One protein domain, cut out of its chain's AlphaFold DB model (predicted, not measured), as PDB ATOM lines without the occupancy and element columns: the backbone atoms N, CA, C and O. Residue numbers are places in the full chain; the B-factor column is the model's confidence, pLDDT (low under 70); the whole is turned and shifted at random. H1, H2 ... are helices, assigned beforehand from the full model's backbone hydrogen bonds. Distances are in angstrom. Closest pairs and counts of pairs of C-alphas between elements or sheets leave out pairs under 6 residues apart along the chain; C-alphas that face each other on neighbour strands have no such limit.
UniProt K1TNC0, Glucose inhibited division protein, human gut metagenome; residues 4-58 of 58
ATOM      1  N   GLU A   4      29.590  28.402  39.801       64.19
ATOM      2  CA  GLU A   4      30.453  29.376  39.125       64.19
ATOM      3  C   GLU A   4      31.386  28.731  38.094       64.19
ATOM      4  O   GLU A   4      31.603  29.290  37.021       64.19
ATOM      5  N   ASN A   5      31.890  27.519  38.354       71.88
ATOM      6  CA  ASN A   5      32.822  26.857  37.443       71.88
ATOM      7  C   ASN A   5      32.173  26.476  36.109       71.88
ATOM      8  O   ASN A   5      32.870  26.449  35.099       71.88
ATOM      9  N   LEU A   6      30.871  26.180  36.062       77.19
ATOM     10  CA  LEU A   6      30.195  25.824  34.808       77.19
ATOM     11  C   LEU A   6      29.932  27.047  33.930       77.19
ATOM     12  O   LEU A   6      30.211  27.006  32.731       77.19
ATOM     13  N   LEU A   7      29.461  28.142  34.530       77.88
ATOM     14  CA  LEU A   7      29.226  29.403  33.828       77.88
ATOM     15  C   LEU A   7      30.542  29.980  33.282       77.88
ATOM     16  O   LEU A   7      30.637  30.313  32.101       77.88
ATOM     17  N   VAL A   8      31.584  30.044  34.119       80.62
ATOM     18  CA  VAL A   8      32.899  30.566  33.718       80.62
ATOM     19  C   VAL A   8      33.508  29.711  32.609       80.62
ATOM     20  O   VAL A   8      34.045  30.244  31.638       80.62
ATOM     21  N   LYS A   9      33.405  28.383  32.717       81.31
ATOM     22  CA  LYS A   9      33.999  27.468  31.740       81.31
ATOM     23  C   LYS A   9      33.282  27.521  30.391       81.31
ATOM     24  O   LYS A   9      33.968  27.650  29.384       81.31
ATOM     25  N   GLY A  10      31.948  27.525  30.365       80.88
ATOM     26  CA  GLY A  10      31.203  27.635  29.109       80.88
ATOM     27  C   GLY A  10      31.396  28.990  28.412       80.88
ATOM     28  O   GLY A  10      31.526  29.044  27.192       80.88
ATOM     29  N   LEU A  11      31.500  30.093  29.168       82.81
ATOM     30  CA  LEU A  11      31.800  31.408  28.585       82.81
ATOM     31  C   LEU A  11      33.228  31.462  28.038       82.81
ATOM     32  O   LEU A  11      33.442  31.968  26.938       82.81
ATOM     33  N   SER A  12      34.182  30.865  28.753       82.62
ATOM     34  CA  SER A  12      35.568  30.741  28.297       82.62
ATOM     35  C   SER A  12      35.681  29.921  27.004       82.62
ATOM     36  O   SER A  12      36.416  30.310  26.097       82.62
ATOM     37  N   GLU A  13      34.898  28.844  26.853       82.44
ATOM     38  CA  GLU A  13      34.815  28.068  25.603       82.44
ATOM     39  C   GLU A  13      34.243  28.880  24.429       82.44
ATOM     40  O   GLU A  13      34.629  28.661  23.281       82.44
ATOM     41  N   LEU A  14      33.390  29.870  24.708       81.50
ATOM     42  CA  LEU A  14      32.904  30.844  23.724       81.50
ATOM     43  C   LEU A  14      33.884  32.010  23.481       81.50
ATOM     44  O   LEU A  14      33.594  32.895  22.674       81.50
ATOM     45  N   GLY A  15      35.034  32.036  24.161       84.75
ATOM     46  CA  GLY A  15      36.006  33.131  24.094       84.75
ATOM     47  C   GLY A  15      35.565  34.399  24.833       84.75
ATOM     48  O   GLY A  15      36.100  35.478  24.576       84.75
ATOM     49  N   LEU A  16      34.587  34.286  25.735       83.81
ATOM     50  CA  LEU A  16      34.053  35.380  26.539       83.81
ATOM     51  C   LEU A  16      34.584  35.294  27.975       83.81
ATOM     52  O   LEU A  16      34.488  34.268  28.642       83.81
ATOM     53  N   THR A  17      35.115  36.403  28.481       81.81
ATOM     54  CA  THR A  17      35.489  36.553  29.892       81.81
ATOM     55  C   THR A  17      34.352  37.199  30.669       81.81
ATOM     56  O   THR A  17      33.833  38.233  30.249       81.81
ATOM     57  N   ILE A  18      34.004  36.614  31.812       82.88
ATOM     58  CA  ILE A  18      32.984  37.128  32.727       82.88
ATOM     59  C   ILE A  18      33.640  37.735  33.971       82.88
ATOM     60  O   ILE A  18      34.648  37.221  34.454       82.88
ATOM     61  N   THR A  19      33.096  38.844  34.471       87.50
ATOM     62  CA  THR A  19      33.541  39.483  35.719       87.50
ATOM     63  C   THR A  19      32.711  39.013  36.914       87.50
ATOM     64  O   THR A  19      31.577  38.571  36.747       87.50
ATOM     65  N   GLU A  20      33.232  39.158  38.135       84.81
ATOM     66  CA  GLU A  20      32.510  38.788  39.368       84.81
ATOM     67  C   GLU A  20      31.135  39.477  39.474       84.81
ATOM     68  O   GLU A  20      30.134  38.817  39.734       84.81
ATOM     69  N   GLU A  21      31.031  40.771  39.145       87.81
ATOM     70  CA  GLU A  21      29.733  41.470  39.113       87.81
ATOM     71  C   GLU A  21      28.735  40.861  38.112       87.81
ATOM     72  O   GLU A  21      27.519  40.931  38.303       87.81
ATOM     73  N   GLN A  22      29.224  40.328  36.988       84.81
ATOM     74  CA  GLN A  22      28.368  39.677  35.998       84.81
ATOM     75  C   GLN A  22      27.901  38.307  36.491       84.81
ATOM     76  O   GLN A  22      26.751  37.956  36.230       84.81
ATOM     77  N   ILE A  23      28.749  37.583  37.228       84.50
ATOM     78  CA  ILE A  23      28.390  36.325  37.895       84.50
ATOM     79  C   ILE A  23      27.275  36.584  38.916       84.50
ATOM     80  O   ILE A  23      26.220  35.959  38.830       84.50
ATOM     81  N   GLU A  24      27.423  37.588  39.788       86.50
ATOM     82  CA  GLU A  24      26.390  37.932  40.780       86.50
ATOM     83  C   GLU A  24      25.049  38.318  40.135       86.50
ATOM     84  O   GLU A  24      23.969  37.985  40.638       86.50
ATOM     85  N   LYS A  25      25.087  39.042  39.009       85.25
ATOM     86  CA  LYS A  25      23.875  39.373  38.240       85.25
ATOM     87  C   LYS A  25      23.236  38.126  37.637       85.25
ATOM     88  O   LYS A  25      22.007  38.042  37.600       85.25
ATOM     89  N   PHE A  26      24.050  37.178  37.179       83.81
ATOM     90  CA  PHE A  26      23.586  35.901  36.652       83.81
ATOM     91  C   PHE A  26      22.888  35.069  37.723       83.81
ATOM     92  O   PHE A  26      21.795  34.564  37.476       83.81
ATOM     93  N   ASP A  27      23.467  34.994  38.919       83.25
ATOM     94  CA  ASP A  27      22.873  34.253  40.029       83.25
ATOM     95  C   ASP A  27      21.532  34.854  40.455       83.25
ATOM     96  O   ASP A  27      20.546  34.129  40.584       83.25
ATOM     97  N   LYS A  28      21.432  36.188  40.546       87.38
ATOM     98  CA  LYS A  28      20.146  36.862  40.806       87.38
ATOM     99  C   LYS A  28      19.106  36.580  39.726       87.38
ATOM    100  O   LYS A  28      17.933  36.363  40.033       87.38
ATOM    101  N   TYR A  29      19.515  36.593  38.458       86.12
ATOM    102  CA  TYR A  29      18.617  36.268  37.352       86.12
ATOM    103  C   TYR A  29      18.137  34.815  37.431       86.12
ATOM    104  O   TYR A  29      16.946  34.553  37.263       86.12
ATOM    105  N   TYR A  30      19.043  33.885  37.734       85.00
ATOM    106  CA  TYR A  30      18.725  32.475  37.922       85.00
ATOM    107  C   TYR A  30      17.722  32.267  39.064       85.00
ATOM    108  O   TYR A  30      16.720  31.577  38.878       85.00
ATOM    109  N   GLU A  31      17.936  32.896  40.223       85.50
ATOM    110  CA  GLU A  31      17.001  32.816  41.350       85.50
ATOM    111  C   GLU A  31      15.603  33.312  40.965       85.50
ATOM    112  O   GLU A  31      14.612  32.617  41.208       85.50
ATOM    113  N   MET A  32      15.520  34.458  40.282       87.38
ATOM    114  CA  MET A  32      14.249  35.018  39.818       87.38
ATOM    115  C   MET A  32      13.562  34.116  38.784       87.38
ATOM    116  O   MET A  32      12.340  33.951  38.815       87.38
ATOM    117  N   LEU A  33      14.332  33.504  37.878       84.69
ATOM    118  CA  LEU A  33      13.824  32.560  36.884       84.69
ATOM    119  C   LEU A  33      13.207  31.332  37.564       84.69
ATOM    120  O   LEU A  33      12.089  30.947  37.225       84.69
ATOM    121  N   ILE A  34      13.898  30.742  38.544       83.12
ATOM    122  CA  ILE A  34      13.411  29.576  39.293       83.12
ATOM    123  C   ILE A  34      12.182  29.928  40.129       83.12
ATOM    124  O   ILE A  34      11.220  29.158  40.154       83.12
ATOM    125  N   GLU A  35      12.184  31.082  40.797       85.19
ATOM    126  CA  GLU A  35      11.033  31.548  41.569       85.19
ATOM    127  C   GLU A  35       9.809  31.745  40.671       85.19
ATOM    128  O   GLU A  35       8.746  31.193  40.948       85.19
ATOM    129  N   THR A  36       9.976  32.430  39.539       83.75
ATOM    130  CA  THR A  36       8.902  32.633  38.557       83.75
ATOM    131  C   THR A  36       8.416  31.300  37.984       83.75
ATOM    132  O   THR A  36       7.211  31.085  37.821       83.75
ATOM    133  N   ASN A  37       9.333  30.363  37.728       83.62
ATOM    134  CA  ASN A  37       9.001  29.048  37.194       83.62
ATOM    135  C   ASN A  37       8.082  28.242  38.127       83.62
ATOM    136  O   ASN A  37       7.208  27.534  37.634       83.62
ATOM    137  N   LYS A  38       8.204  28.403  39.455       80.31
ATOM    138  CA  LYS A  38       7.318  27.736  40.433       80.31
ATOM    139  C   LYS A  38       5.845  28.119  40.275       80.31
ATOM    140  O   LYS A  38       4.980  27.314  40.602       80.31
ATOM    141  N   PHE A  39       5.560  29.330  39.798       82.50
ATOM    142  CA  PHE A  39       4.190  29.822  39.625       82.50
ATOM    143  C   PHE A  39       3.680  29.670  38.189       82.50
ATOM    144  O   PHE A  39       2.483  29.495  37.981       82.50
ATOM    145  N   MET A  40       4.581  29.741  37.205       78.88
ATOM    146  CA  MET A  40       4.229  29.858  35.786       78.88
ATOM    147  C   MET A  40       4.503  28.585  34.963       78.88
ATOM    148  O   MET A  40       4.027  28.511  33.833       78.88
ATOM    149  N   ASN A  41       5.244  27.593  35.488       78.88
ATOM    150  CA  ASN A  41       5.698  26.401  34.746       78.88
ATOM    151  C   ASN A  41       6.349  26.753  33.385       78.88
ATOM    152  O   ASN A  41       6.037  26.164  32.351       78.88
ATOM    153  N   LEU A  42       7.256  27.734  33.381       75.31
ATOM    154  CA  LEU A  42       7.980  28.221  32.199       75.31
ATOM    155  C   LEU A  42       8.926  27.175  31.588       75.31
ATOM    156  O   LEU A  42       9.140  27.163  30.379       75.31
ATOM    157  N   THR A  43       9.518  26.318  32.416       74.44
ATOM    158  CA  THR A  43      10.463  25.276  32.007       74.44
ATOM    159  C   THR A  43      10.377  24.081  32.954       74.44
ATOM    160  O   THR A  43      10.291  24.234  34.170       74.44
ATOM    161  N   SER A  44      10.432  22.863  32.412       76.19
ATOM    162  CA  SER A  44      10.518  21.639  33.227       76.19
ATOM    163  C   SER A  44      11.896  21.442  33.867       76.19
ATOM    164  O   SER A  44      12.072  20.527  34.664       76.19
ATOM    165  N   ILE A  45      12.874  22.274  33.504       74.94
ATOM    166  CA  ILE A  45      14.271  22.157  33.913       74.94
ATOM    167  C   ILE A  45      14.568  23.238  34.955       74.94
ATOM    168  O   ILE A  45      14.536  24.427  34.643       74.94
ATOM    169  N   THR A  46      14.847  22.812  36.188       75.31
ATOM    170  CA  THR A  46      15.109  23.680  37.351       75.31
ATOM    171  C   THR A  46      16.492  23.482  37.967       75.31
ATOM    172  O   THR A  46      16.838  24.173  38.920       75.31
ATOM    173  N   GLU A  47      17.258  22.513  37.468       78.62
ATOM    174  CA  GLU A  47      18.626  22.236  37.907       78.62
ATOM    175  C   GLU A  47      19.581  23.256  37.276       78.62
ATOM    176  O   GLU A  47      19.536  23.481  36.064       78.62
ATOM    177  N   TYR A  48      20.453  23.862  38.088       75.12
ATOM    178  CA  TYR A  48      21.341  24.952  37.659       75.12
ATOM    179  C   TYR A  48      22.181  24.556  36.444       75.12
ATOM    180  O   TYR A  48      22.198  25.262  35.440       75.12
ATOM    181  N   ASP A  49      22.803  23.381  36.504       75.12
ATOM    182  CA  ASP A  49      23.687  22.889  35.453       75.12
ATOM    183  C   ASP A  49      22.931  22.688  34.132       75.12
ATOM    184  O   ASP A  49      23.426  23.041  33.062       75.12
ATOM    185  N   GLU A  50      21.693  22.189  34.188       77.25
ATOM    186  CA  GLU A  50      20.880  22.011  32.988       77.25
ATOM    187  C   GLU A  50      20.363  23.337  32.421       77.25
ATOM    188  O   GLU A  50      20.331  23.494  31.200       77.25
ATOM    189  N   VAL A  51      19.974  24.292  33.271       77.31
ATOM    190  CA  VAL A  51      19.562  25.635  32.831       77.31
ATOM    191  C   VAL A  51      20.729  26.335  32.135       77.31
ATOM    192  O   VAL A  51      20.574  26.866  31.040       77.31
ATOM    193  N   ILE A  52      21.919  26.280  32.720       75.50
ATOM    194  CA  ILE A  52      23.116  26.899  32.153       75.50
ATOM    195  C   ILE A  52      23.490  26.244  30.816       75.50
ATOM    196  O   ILE A  52      23.640  26.930  29.805       75.50
ATOM    197  N   ILE A  53      23.559  24.913  30.762       73.88
ATOM    198  CA  ILE A  53      23.970  24.198  29.546       73.88
ATOM    199  C   ILE A  53      22.924  24.325  28.427       73.88
ATOM    200  O   ILE A  53      23.286  24.560  27.276       73.88
ATOM    201  N   LYS A  54      21.627  24.159  28.721       74.62
ATOM    202  CA  LYS A  54      20.583  24.072  27.680       74.62
ATOM    203  C   LYS A  54      19.961  25.408  27.296       74.62
ATOM    204  O   LYS A  54      19.504  25.525  26.160       74.62
ATOM    205  N   LEU A  55      19.865  26.358  28.228       70.44
ATOM    206  CA  LEU A  55      19.218  27.651  27.992       70.44
ATOM    207  C   LEU A  55      20.220  28.736  27.579       70.44
ATOM    208  O   LEU A  55      19.846  29.616  26.812       70.44
ATOM    209  N   PHE A  56      21.463  28.674  28.072       69.19
ATOM    210  CA  PHE A  56      22.460  29.730  27.855       69.19
ATOM    211  C   PHE A  56      23.595  29.356  26.894       69.19
ATOM    212  O   PHE A  56      24.024  30.218  26.134       69.19
ATOM    213  N   PHE A  57      24.079  28.109  26.904       68.62
ATOM    214  CA  PHE A  57      25.212  27.671  26.063       68.62
ATOM    215  C   PHE A  57      24.827  26.908  24.791       68.62
ATOM    216  O   PHE A  57      25.705  26.386  24.101       68.62
ATOM    217  N   ARG A  58      23.534  26.818  24.480       57.00
ATOM    218  CA  ARG A  58      23.050  26.164  23.264       57.00
ATOM    219  C   ARG A  58      23.031  27.102  22.060       57.00
ATOM    220  O   ARG A  58      22.660  28.280  22.239       57.00
TER     221      ARG A  58
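Overview. This is residues 4 to 58 of the 58 residues of the protein "Glucose inhibited division protein" of human gut metagenome (UniProt K1TNC0). What does the model look like? One long helix, H2, makes the longest axis, and two short helices, H1 and H3, cross it on one side, roughly side by side with each other: H1 near the first residues of H2 and H3 near its middle. The contacts between the three are few, and the link of residues 41 to 47 folds back from the end of H2 to H3. What is it made of, and how large is it? The printed part has 55 residues with three named helices, in the order H1, H2, H3, and no named strand, and its class is all helix. It is only just compact, close to loose, with a radius of gyration of the C-alphas of 11.7 A, and it is elongated, with spans of 35 by 22 by 13 A.

Along the chain. Where does the first helix run? H1 holds residues 4 to 13, from C-alpha 4 at (30.453, 29.376, 39.125), and is 14.3 A long from first to last C-alpha. Where is the longest helix? H2 holds residues 20 to 40 and covers 29.9 A, from C-alpha 20 at (32.510, 38.788, 39.368) to C-alpha 40 at (4.229, 29.858, 35.786). Where does the last helix end? H3 holds residues 48 to 56 and is 11.0 A long, ending with C-alpha 56 at (22.460, 29.730, 27.855).

Arrangement. How does H1 stand to H2? They are close but not clearly touching, and the closest C-alphas, those of Glu 4 and Ile 23, are 7.4 A apart. Their lines are about perpendicular at 71 degrees, only just past a steep tilt. How does H1 stand to H3? They only just touch, with 3 pairs of C-alphas within 8 A, the closest being those of Leu 7 and Ile 52 at 6.8 A. They run the same way at a shallow tilt of 29 degrees. How does H2 stand to H3? They are close but not clearly touching, with the closest C-alphas, those of Tyr 30 and Tyr 48, 8.0 A apart, and are about perpendicular at 86 degrees. What do the backbone N and O atoms show? In H1 and H3 every O i to N i+4 pair is within hydrogen-bond range, and in H2 16 of 17 are.

Size, cuts and confidence. How far does it reach? The two C-alphas farthest apart, those of Gly 15 and Phe 39, are 35.6 A apart. Are there cuts or long links? The printed part has no cut, and both links, H1 to H2 with 6 residues and H2 to H3 with 7, are short. Where is confidence low? The mean pLDDT of the printed part is 79.7, and residue 4 and residues 56 to 58 are under 70.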